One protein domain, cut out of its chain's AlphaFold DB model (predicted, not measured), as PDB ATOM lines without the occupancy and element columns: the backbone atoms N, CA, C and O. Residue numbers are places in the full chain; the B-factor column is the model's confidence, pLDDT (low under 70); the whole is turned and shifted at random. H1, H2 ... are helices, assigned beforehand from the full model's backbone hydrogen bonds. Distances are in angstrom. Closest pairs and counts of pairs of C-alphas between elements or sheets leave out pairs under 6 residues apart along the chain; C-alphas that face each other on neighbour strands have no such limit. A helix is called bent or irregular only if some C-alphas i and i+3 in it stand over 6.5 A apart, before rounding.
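What this domain is: This is residues 4 to 126 of the 172 residues of an uncharacterized protein of Anoxybacillus sp. BCO1 (UniProt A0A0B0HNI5). What is the main picture? Two long helices, H1 and H5, run side by side in opposite directions over part of their lengths, H1 meeting H5 with residues 33 to 51; the short H2 crosses both of them, H4 folds back on H5 near residues 93 to 97, and the four-residue H3 is near H5. Residues 4 to 25 of H1 stick out as a free arm that makes much of the length. What is it made of, and how large is it? The printed part has 123 residues with five named helices, H1 to H5 in that order along the chain, and no named strand: all helix. It is extended, with a radius of gyration of the C-alphas of 24.3 A and spans of 87 by 29 by 22 A.

Where its parts are: Where does the first helix run? H1 holds residues 4 to 54, from C-alpha 4 at (163.826, 94.576, 270.330) to C-alpha 54 at (197.225, 126.819, 210.775), 75.5 A. Which short helices follow? H2 is residues 59 to 67, 11.8 A; H3 is residues 72 to 75, 5.4 A; H4 is residues 79 to 88, 14.3 A. Where does the last helix run? H5 holds residues 91 to 124, 50.4 A, and ends with C-alpha 124 at (174.107, 102.808, 235.031). It is irregular: C-alphas 92 and 95 are 7.2 A apart.

How they stand to each other: Which helix is the hub? H5 touches H1, H2 and H4. H1 touches it with residues 33 to 51 alone, at a shallow tilt of 9 degrees, opposite ways; the closest C-alphas are those of Ile 44 and Ile 106, 5.9 A apart. How does H2 stand? It is about perpendicular to H1, at 83 degrees, and touches it, the closest C-alphas being those of Ala 52 and Ala 62, 5.3 A apart. It touches H5 at 81 degrees, also about perpendicular, with the C-alphas of Leu 66 and Arg 103 closest at 5.9 A. What of H3 and H4? H3 is close to H5 but not clearly touching, with the C-alphas of Phe 74 and Ile 100 closest at 6.6 A. H4 and H5 form a hairpin and touch, opposite ways at a shallow tilt of 33 degrees, only just short of steep; the C-alphas of Met 85 and Tyr 93 are closest, 6.8 A apart. What do the backbones show? Every O i to N i+4 pair is within hydrogen-bond range in H1, H2 and H4, and 28 of 30 in H5; H3 is too short for such a pair.

The domain as a whole: How far does it reach? The two C-alphas farthest apart, those of Arg 4 and Asn 90, are 87.1 A apart. Are there cuts or long links? The printed part has no cut, and the four links between the helices are tight. Where is confidence low? Residues 68 to 73 and residue 126 have pLDDT under 70; the mean of the printed part is 86.0.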
ATOM      1  N   ARG A   4     164.181  94.951 271.712       72.75
ATOM      2  CA  ARG A   4     163.826  94.576 270.330       72.75
ATOM      3  C   ARG A   4     163.568  95.786 269.421       72.75
ATOM      4  O   ARG A   4     164.159  95.865 268.353       72.75
ATOM      5  N   GLN A   5     162.735  96.731 269.864       75.06
ATOM      6  CA  GLN A   5     162.434  97.955 269.103       75.06
ATOM      7  C   GLN A   5     163.683  98.820 268.895       75.06
ATOM      8  O   GLN A   5     163.849  99.420 267.839       75.06
ATOM      9  N   TYR A   6     164.572  98.869 269.889       74.12
ATOM     10  CA  TYR A   6     165.840  99.589 269.778       74.12
ATOM     11  C   TYR A   6     166.745  99.005 268.691       74.12
ATOM     12  O   TYR A   6     167.285  99.749 267.873       74.12
ATOM     13  N   TRP A   7     166.907  97.681 268.661       75.44
ATOM     14  CA  TRP A   7     167.751  97.025 267.661       75.44
ATOM     15  C   TRP A   7     167.161  97.090 266.255       75.44
ATOM     16  O   TRP A   7     167.914  97.274 265.302       75.44
ATOM     17  N   GLU A   8     165.838  97.016 266.129       74.25
ATOM     18  CA  GLU A   8     165.133  97.205 264.859       74.25
ATOM     19  C   GLU A   8     165.367  98.613 264.296       74.25
ATOM     20  O   GLU A   8     165.878  98.750 263.185       74.25
ATOM     21  N   GLN A   9     165.139  99.658 265.101       76.12
ATOM     22  CA  GLN A   9     165.419 101.042 264.700       76.12
ATOM     23  C   GLN A   9     166.887 101.252 264.318       76.12
ATOM     24  O   GLN A   9     167.182 101.900 263.315       76.12
ATOM     25  N   ARG A  10     167.821 100.678 265.087       76.75
ATOM     26  CA  ARG A  10     169.254 100.789 264.795       76.75
ATOM     27  C   ARG A  10     169.639 100.074 263.498       76.75
ATOM     28  O   ARG A  10     170.545 100.536 262.812       76.75
ATOM     29  N   SER A  11     168.987  98.957 263.171       73.81
ATOM     30  CA  SER A  11     169.201  98.238 261.909       73.81
ATOM     31  C   SER A  11     168.747  99.085 260.724       73.81
ATOM     32  O   SER A  11     169.527  99.295 259.800       73.81
ATOM     33  N   THR A  12     167.533  99.641 260.789       78.81
ATOM     34  CA  THR A  12     167.006 100.537 259.747       78.81
ATOM     35  C   THR A  12     167.882 101.776 259.573       78.81
ATOM     36  O   THR A  12     168.178 102.168 258.449       78.81
ATOM     37  N   GLN A  13     168.356 102.370 260.673       80.00
ATOM     38  CA  GLN A  13     169.256 103.520 260.612       80.00
ATOM     39  C   GLN A  13     170.565 103.183 259.879       80.00
ATOM     40  O   GLN A  13     170.995 103.941 259.014       80.00
ATOM     41  N   ARG A  14     171.191 102.037 260.181       76.56
ATOM     42  CA  ARG A  14     172.429 101.632 259.497       76.56
ATOM     43  C   ARG A  14     172.220 101.340 258.016       76.56
ATOM     44  O   ARG A  14     173.109 101.634 257.223       76.56
ATOM     45  N   GLU A  15     171.079 100.767 257.643       77.44
ATOM     46  CA  GLU A  15     170.739 100.535 256.236       77.44
ATOM     47  C   GLU A  15     170.642 101.861 255.470       77.44
ATOM     48  O   GLU A  15     171.255 102.011 254.413       77.44
ATOM     49  N   GLN A  16     169.968 102.858 256.050       82.31
ATOM     50  CA  GLN A  16     169.885 104.203 255.478       82.31
ATOM     51  C   GLN A  16     171.266 104.863 255.358       82.31
ATOM     52  O   GLN A  16     171.596 105.426 254.317       82.31
ATOM     53  N   GLU A  17     172.103 104.768 256.396       80.06
ATOM     54  CA  GLU A  17     173.477 105.289 256.368       80.06
ATOM     55  C   GLU A  17     174.313 104.623 255.264       80.06
ATOM     56  O   GLU A  17     175.013 105.308 254.516       80.06
ATOM     57  N   ALA A  18     174.211 103.298 255.115       78.12
ATOM     58  CA  ALA A  18     174.896 102.558 254.063       78.12
ATOM     59  C   ALA A  18     174.419 102.993 252.669       78.12
ATOM     60  O   ALA A  18     175.247 103.254 251.795       78.12
ATOM     61  N   GLN A  19     173.108 103.152 252.475       80.44
ATOM     62  CA  GLN A  19     172.541 103.620 251.213       80.44
ATOM     63  C   GLN A  19     173.043 105.024 250.841       80.44
ATOM     64  O   GLN A  19     173.474 105.241 249.709       80.44
ATOM     65  N   LEU A  20     173.086 105.959 251.795       84.69
ATOM     66  CA  LEU A  20     173.618 107.308 251.566       84.69
ATOM     67  C   LEU A  20     175.098 107.287 251.152       84.69
ATOM     68  O   LEU A  20     175.526 108.061 250.289       84.69
ATOM     69  N   ILE A  21     175.892 106.395 251.748       81.75
ATOM     70  CA  ILE A  21     177.299 106.207 251.380       81.75
ATOM     71  C   ILE A  21     177.410 105.712 249.930       81.75
ATOM     72  O   ILE A  21     178.210 106.256 249.163       81.75
ATOM     73  N   VAL A  22     176.596 104.732 249.531       83.25
ATOM     74  CA  VAL A  22     176.556 104.228 248.148       83.25
ATOM     75  C   VAL A  22     176.202 105.326 247.167       83.25
ATOM     76  O   VAL A  22     176.929 105.536 246.197       83.25
ATOM     77  N   GLU A  23     175.109 106.040 247.422       84.25
ATOM     78  CA  GLU A  23     174.629 107.107 246.549       84.25
ATOM     79  C   GLU A  23     175.706 108.177 246.349       84.25
ATOM     80  O   GLU A  23     175.974 108.591 245.217       84.25
ATOM     81  N   LYS A  24     176.410 108.550 247.426       87.56
ATOM     82  CA  LYS A  24     177.550 109.468 247.367       87.56
ATOM     83  C   LYS A  24     178.660 108.953 246.445       87.56
ATOM     84  O   LYS A  24     179.137 109.711 245.599       87.56
ATOM     85  N   TYR A  25     179.087 107.698 246.587       83.62
ATOM     86  CA  TYR A  25     180.168 107.145 245.758       83.62
ATOM     87  C   TYR A  25     179.750 106.958 244.295       83.62
ATOM     88  O   TYR A  25     180.520 107.300 243.394       83.62
ATOM     89  N   LEU A  26     178.521 106.503 244.035       85.50
ATOM     90  CA  LEU A  26     177.979 106.399 242.678       85.50
ATOM     91  C   LEU A  26     177.911 107.771 241.995       85.50
ATOM     92  O   LEU A  26     178.282 107.892 240.823       85.50
ATOM     93  N   ALA A  27     177.497 108.811 242.727       87.12
ATOM     94  CA  ALA A  27     177.473 110.184 242.230       87.12
ATOM     95  C   ALA A  27     178.881 110.704 241.904       87.12
ATOM     96  O   ALA A  27     179.087 111.277 240.832       87.12
ATOM     97  N   GLN A  28     179.862 110.457 242.781       89.25
ATOM     98  CA  GLN A  28     181.259 110.817 242.526       89.25
ATOM     99  C   GLN A  28     181.812 110.104 241.290       89.25
ATOM    100  O   GLN A  28     182.423 110.746 240.437       89.25
ATOM    101  N   MET A  29     181.560 108.803 241.139       86.50
ATOM    102  CA  MET A  29     182.012 108.041 239.975       86.50
ATOM    103  C   MET A  29     181.394 108.570 238.673       86.50
ATOM    104  O   MET A  29     182.106 108.811 237.697       86.50
ATOM    105  N   LYS A  30     180.088 108.866 238.686       86.50
ATOM    106  CA  LYS A  30     179.393 109.499 237.556       86.50
ATOM    107  C   LYS A  30     179.991 110.865 237.220       86.50
ATOM    108  O   LYS A  30     180.116 111.210 236.047       86.50
ATOM    109  N   GLN A  31     180.369 111.647 238.230       91.44
ATOM    110  CA  GLN A  31     181.039 112.927 238.026       91.44
ATOM    111  C   GLN A  31     182.414 112.750 237.366       91.44
ATOM    112  O   GLN A  31     182.692 113.449 236.394       91.44
ATOM    113  N   ARG A  32     183.238 111.798 237.824       90.00
ATOM    114  CA  ARG A  32     184.554 111.519 237.216       90.00
ATOM    115  C   ARG A  32     184.448 111.113 235.749       90.00
ATOM    116  O   ARG A  32     185.224 111.585 234.925       90.00
ATOM    117  N   LEU A  33     183.452 110.300 235.400       88.81
ATOM    118  CA  LEU A  33     183.209 109.920 234.006       88.81
ATOM    119  C   LEU A  33     182.792 111.124 233.149       88.81
ATOM    120  O   LEU A  33     183.311 111.303 232.049       88.81
ATOM    121  N   LYS A  34     181.935 112.010 233.672       90.94
ATOM    122  CA  LYS A  34     181.588 113.272 232.993       90.94
ATOM    123  C   LYS A  34     182.790 114.202 232.820       90.94
ATOM    124  O   LYS A  34     182.881 114.892 231.807       90.94
ATOM    125  N   GLU A  35     183.690 114.260 233.799       93.75
ATOM    126  CA  GLU A  35     184.948 115.012 233.697       93.75
ATOM    127  C   GLU A  35     185.810 114.457 232.552       93.75
ATOM    128  O   GLU A  35     186.201 115.222 231.672       93.75
ATOM    129  N   ALA A  36     185.976 113.133 232.470       91.38
ATOM    130  CA  ALA A  36     186.707 112.486 231.378       91.38
ATOM    131  C   ALA A  36     186.101 112.780 229.991       91.38
ATOM    132  O   ALA A  36     186.830 113.111 229.055       91.38
ATOM    133  N   GLN A  37     184.769 112.735 229.853       94.00
ATOM    134  CA  GLN A  37     184.097 113.120 228.603       94.00
ATOM    135  C   GLN A  37     184.392 114.569 228.211       94.00
ATOM    136  O   GLN A  37     184.725 114.852 227.060       94.00
ATOM    137  N   ARG A  38     184.285 115.498 229.169       95.81
ATOM    138  CA  ARG A  38     184.579 116.919 228.935       95.81
ATOM    139  C   ARG A  38     186.024 117.121 228.500       95.81
ATOM    140  O   ARG A  38     186.274 117.952 227.633       95.81
ATOM    141  N   ASP A  39     186.962 116.382 229.073       96.06
ATOM    142  CA  ASP A  39     188.371 116.505 228.719       96.06
ATOM    143  C   ASP A  39     188.680 115.948 227.325       96.06
ATOM    144  O   ASP A  39     189.497 116.529 226.610       96.06
ATOM    145  N   ILE A  40     187.986 114.897 226.879       94.94
ATOM    146  CA  ILE A  40     188.071 114.430 225.485       94.94
ATOM    147  C   ILE A  40     187.476 115.467 224.529       94.94
ATOM    148  O   ILE A  40     188.107 115.802 223.528       94.94
ATOM    149  N   LEU A  41     186.314 116.039 224.854       95.56
ATOM    150  CA  LEU A  41     185.706 117.101 224.046       95.56
ATOM    151  C   LEU A  41     186.634 118.316 223.915       95.56
ATOM    152  O   LEU A  41     186.829 118.823 222.815       95.56
ATOM    153  N   LYS A  42     187.286 118.743 225.005       96.69
ATOM    154  CA  LYS A  42     188.303 119.809 224.952       96.69
ATOM    155  C   LYS A  42     189.472 119.451 224.034       96.69
ATOM    156  O   LYS A  42     189.963 120.319 223.319       96.69
ATOM    157  N   GLN A  43     189.933 118.200 224.054       95.56
ATOM    158  CA  GLN A  43     191.010 117.752 223.167       95.56
ATOM    159  C   GLN A  43     190.586 117.804 221.696       95.56
ATOM    160  O   GLN A  43     191.360 118.291 220.873       95.56
ATOM    161  N   ILE A  44     189.362 117.372 221.374       94.00
ATOM    162  CA  ILE A  44     188.781 117.484 220.028       94.00
ATOM    163  C   ILE A  44     188.744 118.956 219.589       94.00
ATOM    164  O   ILE A  44     189.264 119.304 218.530       94.00
ATOM    165  N   GLU A  45     188.221 119.843 220.436       95.06
ATOM    166  CA  GLU A  45     188.165 121.283 220.158       95.06
ATOM    167  C   GLU A  45     189.551 121.906 219.954       95.06
ATOM    168  O   GLU A  45     189.740 122.735 219.066       95.06
ATOM    169  N   ALA A  46     190.558 121.465 220.712       95.56
ATOM    170  CA  ALA A  46     191.934 121.916 220.534       95.56
ATOM    171  C   ALA A  46     192.539 121.486 219.185       95.56
ATOM    172  O   ALA A  46     193.443 122.154 218.678       95.56
ATOM    173  N   PHE A  47     192.086 120.379 218.589       93.81
ATOM    174  CA  PHE A  47     192.474 120.014 217.224       93.81
ATOM    175  C   PHE A  47     191.812 120.928 216.192       93.81
ATOM    176  O   PHE A  47     192.521 121.457 215.339       93.81
ATOM    177  N   TYR A  48     190.507 121.196 216.316       94.06
ATOM    178  CA  TYR A  48     189.816 122.135 215.426       94.06
ATOM    179  C   TYR A  48     190.405 123.546 215.497       94.06
ATOM    180  O   TYR A  48     190.633 124.166 214.462       94.06
ATOM    181  N   ALA A  49     190.707 124.042 216.698       95.19
ATOM    182  CA  ALA A  49     191.298 125.363 216.885       95.19
ATOM    183  C   ALA A  49     192.703 125.474 216.271       95.19
ATOM    184  O   ALA A  49     193.023 126.493 215.660       95.19
ATOM    185  N   ARG A  50     193.535 124.431 216.404       95.00
ATOM    186  CA  ARG A  50     194.860 124.388 215.763       95.00
ATOM    187  C   ARG A  50     194.741 124.378 214.247       95.00
ATOM    188  O   ARG A  50     195.329 125.235 213.607       95.00
ATOM    189  N   TYR A  51     193.901 123.505 213.696       92.25
ATOM    190  CA  TYR A  51     193.666 123.449 212.255       92.25
ATOM    191  C   TYR A  51     193.153 124.782 211.695       92.25
ATOM    192  O   TYR A  51     193.645 125.252 210.671       92.25
ATOM    193  N   ALA A  52     192.204 125.420 212.387       94.56
ATOM    194  CA  ALA A  52     191.679 126.729 212.010       94.56
ATOM    195  C   ALA A  52     192.782 127.797 211.962       94.56
ATOM    196  O   ALA A  52     192.867 128.562 211.006       94.56
ATOM    197  N   LYS A  53     193.658 127.812 212.975       95.62
ATOM    198  CA  LYS A  53     194.792 128.735 213.054       95.62
ATOM    199  C   LYS A  53     195.820 128.477 211.950       95.62
ATOM    200  O   LYS A  53     196.238 129.429 211.300       95.62
ATOM    201  N   ASP A  54     196.207 127.219 211.752       91.69
ATOM    202  CA  ASP A  54     197.225 126.819 210.775       91.69
ATOM    203  C   ASP A  54     196.777 127.149 209.340       91.69
ATOM    204  O   ASP A  54     197.582 127.599 208.530       91.69
ATOM    205  N   ASN A  55     195.477 127.009 209.052       90.06
ATOM    206  CA  ASN A  55     194.893 127.257 207.729       90.06
ATOM    207  C   ASN A  55     194.234 128.637 207.581       90.06
ATOM    208  O   ASN A  55     193.667 128.925 206.534       90.06
ATOM    209  N   GLN A  56     194.293 129.493 208.608       95.25
ATOM    210  CA  GLN A  56     193.707 130.844 208.606       95.25
ATOM    211  C   GLN A  56     192.203 130.875 208.267       95.25
ATOM    212  O   GLN A  56     191.702 131.830 207.676       95.25
ATOM    213  N   ILE A  57     191.476 129.837 208.672       94.31
ATOM    214  CA  ILE A  57     190.028 129.714 208.483       94.31
ATOM    215  C   ILE A  57     189.291 129.891 209.810       94.31
ATOM    216  O   ILE A  57     189.874 129.823 210.896       94.31
ATOM    217  N   SER A  58     187.977 130.085 209.748       96.56
ATOM    218  CA  SER A  58     187.161 130.127 210.959       96.56
ATOM    219  C   SER A  58     187.067 128.750 211.631       96.56
ATOM    220  O   SER A  58     187.141 127.700 210.988       96.56
ATOM    221  N   LEU A  59     186.816 128.731 212.945       94.12
ATOM    222  CA  LEU A  59     186.574 127.481 213.680       94.12
ATOM    223  C   LEU A  59     185.371 126.705 213.112       94.12
ATOM    224  O   LEU A  59     185.368 125.475 213.100       94.12
ATOM    225  N   HIS A  60     184.350 127.419 212.636       93.25
ATOM    226  CA  HIS A  60     183.178 126.809 212.018       93.25
ATOM    227  C   HIS A  60     183.537 126.088 210.713       93.25
ATOM    228  O   HIS A  60     183.129 124.944 210.513       93.25
ATOM    229  N   GLU A  61     184.344 126.718 209.859       91.19
ATOM    230  CA  GLU A  61     184.844 126.098 208.629       91.19
ATOM    231  C   GLU A  61     185.755 124.909 208.928       91.19
ATOM    232  O   GLU A  61     185.580 123.858 208.320       91.19
ATOM    233  N   ALA A  62     186.650 125.024 209.915       91.94
ATOM    234  CA  ALA A  62     187.502 123.920 210.355       91.94
ATOM    235  C   ALA A  62     186.680 122.697 210.774       91.94
ATOM    236  O   ALA A  62     186.948 121.583 210.324       91.94
ATOM    237  N   ARG A  63     185.634 122.903 211.587       90.88
ATOM    238  CA  ARG A  63     184.702 121.833 211.957       90.88
ATOM    239  C   ARG A  63     184.005 121.268 210.728       90.88
ATOM    240  O   ARG A  63     183.960 120.055 210.583       90.88
ATOM    241  N   LYS A  64     183.488 122.108 209.831       88.75
ATOM    242  CA  LYS A  64     182.790 121.649 208.622       88.75
ATOM    243  C   LYS A  64     183.697 120.786 207.738       88.75
ATOM    244  O   LYS A  64     183.296 119.686 207.368       88.75
ATOM    245  N   LEU A  65     184.917 121.238 207.450       86.62
ATOM    246  CA  LEU A  65     185.884 120.521 206.611       86.62
ATOM    247  C   LEU A  65     186.289 119.173 207.215       86.62
ATOM    248  O   LEU A  65     186.285 118.162 206.522       86.62
ATOM    249  N   LEU A  66     186.564 119.140 208.520       84.06
ATOM    250  CA  LEU A  66     187.057 117.943 209.206       84.06
ATOM    251  C   LEU A  66     185.947 117.024 209.759       84.06
ATOM    252  O   LEU A  66     186.254 115.907 210.164       84.06
ATOM    253  N   THR A  67     184.681 117.458 209.819       77.00
ATOM    254  CA  THR A  67     183.538 116.626 210.279       77.00
ATOM    255  C   THR A  67     182.771 115.994 209.121       77.00
ATOM    256  O   THR A  67     182.106 114.979 209.313       77.00
ATOM    257  N   SER A  68     182.843 116.578 207.920       68.31
ATOM    258  CA  SER A  68     182.197 116.021 206.727       68.31
ATOM    259  C   SER A  68     182.621 114.555 206.570       68.31
ATOM    260  O   SER A  68     183.816 114.272 206.523       68.31
ATOM    261  N   GLN A  69     181.644 113.643 206.622       54.53
ATOM    262  CA  GLN A  69     181.779 112.198 206.868       54.53
ATOM    263  C   GLN A  69     182.650 111.462 205.838       54.53
ATOM    264  O   GLN A  69     182.154 110.690 205.032       54.53
ATOM    265  N   GLU A  70     183.963 111.643 205.941       59.75
ATOM    266  CA  GLU A  70     184.972 111.118 205.022       59.75
ATOM    267  C   GLU A  70     184.979 111.894 203.703       59.75
ATOM    268  O   GLU A  70     184.211 111.633 202.778       59.75
ATOM    269  N   ILE A  71     185.902 112.855 203.615       66.88
ATOM    270  CA  ILE A  71     186.359 113.372 202.324       66.88
ATOM    271  C   ILE A  71     186.710 112.141 201.477       66.88
ATOM    272  O   ILE A  71     187.492 111.311 201.933       66.88
ATOM    273  N   GLU A  72     186.125 111.995 200.284       68.69
ATOM    274  CA  GLU A  72     186.389 110.866 199.365       68.69
ATOM    275  C   GLU A  72     187.892 110.587 199.219       68.69
ATOM    276  O   GLU A  72     188.325 109.438 199.273       68.69
ATOM    277  N   ALA A  73     188.698 111.651 199.191       67.06
ATOM    278  CA  ALA A  73     190.154 111.579 199.179       67.06
ATOM    279  C   ALA A  73     190.739 110.696 200.300       67.06
ATOM    280  O   ALA A  73     191.736 110.021 200.080       67.06
ATOM    281  N   PHE A  74     190.134 110.649 201.491       74.75
ATOM    282  CA  PHE A  74     190.604 109.820 202.607       74.75
ATOM    283  C   PHE A  74     190.315 108.330 202.400       74.75
ATOM    284  O   PHE A  74     191.071 107.501 202.898       74.75
ATOM    285  N   LYS A  75     189.250 107.978 201.668       73.44
ATOM    286  CA  LYS A  75     188.900 106.575 201.374       73.44
ATOM    287  C   LYS A  75     189.873 105.940 200.390       73.44
ATOM    288  O   LYS A  75     190.131 104.744 200.457       73.44
ATOM    289  N   GLU A  76     190.418 106.744 199.485       75.56
ATOM    290  CA  GLU A  76     191.320 106.289 198.427       75.56
ATOM    291  C   GLU A  76     192.800 106.248 198.847       75.56
ATOM    292  O   GLU A  76     193.667 105.836 198.065       75.56
ATOM    293  N   ILE A  77     193.116 106.703 200.065       81.25
ATOM    294  CA  ILE A  77     194.484 106.784 200.581       81.25
ATOM    295  C   ILE A  77     194.660 105.754 201.696       81.25
ATOM    296  O   ILE A  77     194.213 105.941 202.826       81.25
ATOM    297  N   ASP A  78     195.369 104.671 201.384       86.25
ATOM    298  CA  ASP A  78     195.828 103.718 202.389       86.25
ATOM    299  C   ASP A  78     197.106 104.213 203.103       86.25
ATOM    300  O   ASP A  78     197.730 105.216 202.736       86.25
ATOM    301  N   LEU A  79     197.520 103.498 204.155       87.62
ATOM    302  CA  LEU A  79     198.699 103.868 204.945       87.62
ATOM    303  C   LEU A  79     199.996 103.848 204.115       87.62
ATOM    304  O   LEU A  79     200.910 104.632 204.380       87.62
ATOM    305  N   ALA A  80     200.087 102.958 203.122       90.62
ATOM    306  CA  ALA A  80     201.260 102.834 202.265       90.62
ATOM    307  C   ALA A  80     201.397 104.055 201.344       90.62
ATOM    308  O   ALA A  80     202.466 104.669 201.292       90.62
ATOM    309  N   ARG A  81     200.303 104.461 200.695       88.38
ATOM    310  CA  ARG A  81     200.213 105.653 199.851       88.38
ATOM    311  C   ARG A  81     200.429 106.923 200.663       88.38
ATOM    312  O   ARG A  81     201.198 107.776 200.236       88.38
ATOM    313  N   PHE A  82     199.840 107.026 201.858       90.00
ATOM    314  CA  PHE A  82     200.096 108.140 202.778       90.00
ATOM    315  C   PHE A  82     201.592 108.283 203.087       90.00
ATOM    316  O   PHE A  82     202.154 109.374 202.993       90.00
ATOM    317  N   ARG A  83     202.259 107.168 203.412       90.12
ATOM    318  CA  ARG A  83     203.696 107.162 203.706       90.12
ATOM    319  C   ARG A  83     204.535 107.541 202.488       90.12
ATOM    320  O   ARG A  83     205.503 108.277 202.650       90.12
ATOM    321  N   ALA A  84     204.178 107.056 201.302       91.25
ATOM    322  CA  ALA A  84     204.868 107.409 200.066       91.25
ATOM    323  C   ALA A  84     204.776 108.920 199.787       91.25
ATOM    324  O   ALA A  84     205.809 109.560 199.615       91.25
ATOM    325  N   MET A  85     203.571 109.498 199.865       88.88
ATOM    326  CA  MET A  85     203.344 110.939 199.673       88.88
ATOM    327  C   MET A  85     204.104 111.792 200.698       88.88
ATOM    328  O   MET A  85     204.654 112.833 200.352       88.88
ATOM    329  N   ALA A  86     204.182 111.344 201.955       88.69
ATOM    330  CA  ALA A  86     204.942 112.042 202.990       88.69
ATOM    331  C   ALA A  86     206.463 112.014 202.745       88.69
ATOM    332  O   ALA A  86     207.151 112.979 203.068       88.69
ATOM    333  N   LEU A  87     206.992 110.920 202.185       91.81
ATOM    334  CA  LEU A  87     208.418 110.783 201.861       91.81
ATOM    335  C   LEU A  87     208.815 111.544 200.593       91.81
ATOM    336  O   LEU A  87     209.966 111.957 200.478       91.81
ATOM    337  N   GLU A  88     207.881 111.731 199.661       90.19
ATOM    338  CA  GLU A  88     208.102 112.497 198.432       90.19
ATOM    339  C   GLU A  88     208.416 113.974 198.723       90.19
ATOM    340  O   GLU A  88     209.117 114.621 197.948       90.19
ATOM    341  N   GLY A  89     207.937 114.509 199.855       82.19
ATOM    342  CA  GLY A  89     208.229 115.880 200.284       82.19
ATOM    343  C   GLY A  89     207.638 116.954 199.364       82.19
ATOM    344  O   GLY A  89     208.096 118.095 199.370       82.19
ATOM    345  N   ASN A  90     206.636 116.596 198.557       86.19
ATOM    346  CA  ASN A  90     205.967 117.509 197.640       86.19
ATOM    347  C   ASN A  90     205.024 118.444 198.416       86.19
ATOM    348  O   ASN A  90     204.058 117.995 199.038       86.19
ATOM    349  N   SER A  91     205.269 119.753 198.329       82.50
ATOM    350  CA  SER A  91     204.458 120.789 198.984       82.50
ATOM    351  C   SER A  91     202.990 120.780 198.546       82.50
ATOM    352  O   SER A  91     202.120 121.219 199.293       82.50
ATOM    353  N   GLN A  92     202.680 120.222 197.370       78.62
ATOM    354  CA  GLN A  92     201.304 120.069 196.893       78.62
ATOM    355  C   GLN A  92     200.483 119.092 197.750       78.62
ATOM    356  O   GLN A  92     199.264 119.230 197.827       78.62
ATOM    357  N   TYR A  93     201.128 118.122 198.410       83.19
ATOM    358  CA  TYR A  93     200.452 117.132 199.254       83.19
ATOM    359  C   TYR A  93     200.408 117.516 200.733       83.19
ATOM    360  O   TYR A  93     199.673 116.892 201.495       83.19
ATOM    361  N   GLU A  94     201.148 118.540 201.158       85.31
ATOM    362  CA  GLU A  94     201.325 118.874 202.574       85.31
ATOM    363  C   GLU A  94     199.995 119.178 203.283       85.31
ATOM    364  O   GLU A  94     199.722 118.636 204.356       85.31
ATOM    365  N   ASN A  95     199.118 119.958 202.645       84.19
ATOM    366  CA  ASN A  95     197.792 120.267 203.189       84.19
ATOM    367  C   ASN A  95     196.925 119.010 203.319       84.19
ATOM    368  O   ASN A  95     196.344 118.765 204.375       84.19
ATOM    369  N   LEU A  96     196.915 118.166 202.283       84.69
ATOM    370  CA  LEU A  96     196.143 116.924 202.251       84.69
ATOM    371  C   LEU A  96     196.603 115.964 203.365       84.69
ATOM    372  O   LEU A  96     195.797 115.400 204.105       84.69
ATOM    373  N   LEU A  97     197.921 115.810 203.532       87.69
ATOM    374  CA  LEU A  97     198.516 114.969 204.572       87.69
ATOM    375  C   LEU A  97     198.184 115.483 205.980       87.69
ATOM    376  O   LEU A  97     197.882 114.686 206.877       87.69
ATOM    377  N   ASN A  98     198.200 116.805 206.175       88.06
ATOM    378  CA  ASN A  98     197.812 117.434 207.433       88.06
ATOM    379  C   ASN A  98     196.327 117.208 207.743       88.06
ATOM    380  O   ASN A  98     195.999 116.781 208.852       88.06
ATOM    381  N   GLU A  99     195.439 117.421 206.774       87.75
ATOM    382  CA  GLU A  99     193.999 117.171 206.900       87.75
ATOM    383  C   GLU A  99     193.695 115.724 207.316       87.75
ATOM    384  O   GLU A  99     192.986 115.502 208.305       87.75
ATOM    385  N   ILE A 100     194.298 114.742 206.632       87.88
ATOM    386  CA  ILE A 100     194.174 113.313 206.970       87.88
ATOM    387  C   ILE A 100     194.627 113.068 208.412       87.88
ATOM    388  O   ILE A 100     193.917 112.448 209.208       87.88
ATOM    389  N   SER A 101     195.809 113.575 208.769       88.62
ATOM    390  CA  SER A 101     196.396 113.410 210.100       88.62
ATOM    391  C   SER A 101     195.489 113.972 211.202       88.62
ATOM    392  O   SER A 101     195.254 113.302 212.215       88.62
ATOM    393  N   TYR A 102     194.925 115.169 211.007       90.50
ATOM    394  CA  TYR A 102     193.973 115.768 211.942       90.50
ATOM    395  C   TYR A 102     192.682 114.946 212.048       90.50
ATOM    396  O   TYR A 102     192.265 114.629 213.167       90.50
ATOM    397  N   ARG A 103     192.080 114.530 210.923       88.38
ATOM    398  CA  ARG A 103     190.842 113.731 210.928       88.38
ATOM    399  C   ARG A 103     191.020 112.401 211.653       88.38
ATOM    400  O   ARG A 103     190.174 112.051 212.472       88.38
ATOM    401  N   VAL A 104     192.110 111.673 211.401       87.44
ATOM    402  CA  VAL A 104     192.375 110.380 212.060       87.44
ATOM    403  C   VAL A 104     192.472 110.548 213.579       87.44
ATOM    404  O   VAL A 104     191.897 109.761 214.335       87.44
ATOM    405  N   ARG A 105     193.157 111.598 214.051       89.88
ATOM    406  CA  ARG A 105     193.280 111.893 215.490       89.88
ATOM    407  C   ARG A 105     191.932 112.243 216.118       89.88
ATOM    408  O   ARG A 105     191.626 111.735 217.193       89.88
ATOM    409  N   ILE A 106     191.132 113.071 215.445       90.94
ATOM    410  CA  ILE A 106     189.786 113.448 215.895       90.94
ATOM    411  C   ILE A 106     188.874 112.219 215.946       90.94
ATOM    412  O   ILE A 106     188.275 111.965 216.985       90.94
ATOM    413  N   SER A 107     188.847 111.401 214.891       89.38
ATOM    414  CA  SER A 107     188.045 110.170 214.816       89.38
ATOM    415  C   SER A 107     188.354 109.204 215.966       89.38
ATOM    416  O   SER A 107     187.456 108.653 216.602       89.38
ATOM    417  N   ARG A 108     189.636 109.058 216.330       89.81
ATOM    418  CA  ARG A 108     190.032 108.252 217.492       89.81
ATOM    419  C   ARG A 108     189.480 108.804 218.812       89.81
ATOM    420  O   ARG A 108     189.090 108.023 219.675       89.81
ATOM    421  N   LEU A 109     189.455 110.125 218.987       94.25
ATOM    422  CA  LEU A 109     188.879 110.760 220.177       94.25
ATOM    423  C   LEU A 109     187.347 110.654 220.202       94.25
ATOM    424  O   LEU A 109     186.788 110.385 221.262       94.25
ATOM    425  N   GLU A 110     186.680 110.804 219.056       92.56
ATOM    426  CA  GLU A 110     185.233 110.580 218.903       92.56
ATOM    427  C   GLU A 110     184.862 109.137 219.289       92.56
ATOM    428  O   GLU A 110     183.922 108.914 220.051       92.56
ATOM    429  N   MET A 111     185.659 108.156 218.853       93.44
ATOM    430  CA  MET A 111     185.492 106.752 219.237       93.44
ATOM    431  C   MET A 111     185.667 106.535 220.748       93.44
ATOM    432  O   MET A 111     184.870 105.825 221.361       93.44
ATOM    433  N   LEU A 112     186.677 107.156 221.368       92.56
ATOM    434  CA  LEU A 112     186.872 107.084 222.822       92.56
ATOM    435  C   LEU A 112     185.702 107.715 223.588       92.56
ATOM    436  O   LEU A 112     185.266 107.164 224.599       92.56
ATOM    437  N   LEU A 113     185.166 108.839 223.103       94.31
ATOM    438  CA  LEU A 113     183.978 109.468 223.679       94.31
ATOM    439  C   LEU A 113     182.773 108.516 223.626       94.31
ATOM    440  O   LEU A 113     182.141 108.285 224.657       94.31
ATOM    441  N   ALA A 114     182.514 107.908 222.464       93.38
ATOM    442  CA  ALA A 114     181.441 106.931 222.291       93.38
ATOM    443  C   ALA A 114     181.626 105.701 223.197       93.38
ATOM    444  O   ALA A 114     180.671 105.218 223.807       93.38
ATOM    445  N   GLN A 115     182.860 105.211 223.359       91.44
ATOM    446  CA  GLN A 115     183.158 104.102 224.266       91.44
ATOM    447  C   GLN A 115     182.838 104.453 225.727       91.44
ATOM    448  O   GLN A 115     182.286 103.620 226.451       91.44
ATOM    449  N   ILE A 116     183.141 105.678 226.169       90.75
ATOM    450  CA  ILE A 116     182.788 106.150 227.515       90.75
ATOM    451  C   ILE A 116     181.270 106.246 227.679       90.75
ATOM    452  O   ILE A 116     180.749 105.827 228.711       90.75
ATOM    453  N   GLU A 117     180.552 106.748 226.675       90.25
ATOM    454  CA  GLU A 117     179.086 106.809 226.694       90.25
ATOM    455  C   GLU A 117     178.460 105.420 226.815       90.25
ATOM    456  O   GLU A 117     177.641 105.188 227.707       90.25
ATOM    457  N   MET A 118     178.911 104.469 225.996       89.69
ATOM    458  CA  MET A 118     178.473 103.075 226.071       89.69
ATOM    459  C   MET A 118     178.796 102.445 227.425       89.69
ATOM    460  O   MET A 118     177.953 101.765 228.008       89.69
ATOM    461  N   THR A 119     179.987 102.713 227.966       86.00
ATOM    462  CA  THR A 119     180.384 102.227 229.293       86.00
ATOM    463  C   THR A 119     179.474 102.803 230.376       86.00
ATOM    464  O   THR A 119     179.005 102.065 231.236       86.00
ATOM    465  N   MET A 120     179.142 104.095 230.327       86.12
ATOM    466  CA  MET A 120     178.194 104.693 231.270       86.12
ATOM    467  C   MET A 120     176.801 104.077 231.160       86.12
ATOM    468  O   MET A 120     176.194 103.771 232.184       86.12
ATOM    469  N   LEU A 121     176.294 103.875 229.944       86.06
ATOM    470  CA  LEU A 121     174.998 103.229 229.735       86.06
ATOM    471  C   LEU A 121     174.992 101.800 230.283       86.06
ATOM    472  O   LEU A 121     174.033 101.406 230.937       86.06
ATOM    473  N   HIS A 122     176.075 101.048 230.085       84.44
ATOM    474  CA  HIS A 122     176.204  99.698 230.620       84.44
ATOM    475  C   HIS A 122     176.248  99.682 232.155       84.44
ATOM    476  O   HIS A 122     175.548  98.893 232.784       84.44
ATOM    477  N   LEU A 123     177.027 100.580 232.766       82.19
ATOM    478  CA  LEU A 123     177.189 100.627 234.221       82.19
ATOM    479  C   LEU A 123     175.941 101.154 234.946       82.19
ATOM    480  O   LEU A 123     175.669 100.721 236.065       82.19
ATOM    481  N   TYR A 124     175.191 102.085 234.347       79.25
ATOM    482  CA  TYR A 124     174.107 102.808 235.031       79.25
ATOM    483  C   TYR A 124     172.704 102.606 234.436       79.25
ATOM    484  O   TYR A 124     171.734 103.032 235.058       79.25
ATOM    485  N   GLY A 125     172.565 102.033 233.240       73.38
ATOM    486  CA  GLY A 125     171.320 102.074 232.459       73.38
ATOM    487  C   GLY A 125     170.477 100.796 232.434       73.38
ATOM    488  O   GLY A 125     169.425 100.805 231.799       73.38
ATOM    489  N   GLY A 126     170.900  99.699 233.076       68.81
ATOM    490  CA  GLY A 126     170.235  98.391 232.965       68.81
ATOM    491  C   GLY A 126     169.943  97.692 234.296       68.81
ATOM    492  O   GLY A 126     170.484  98.059 235.337       68.81
TER     493      GLY A 126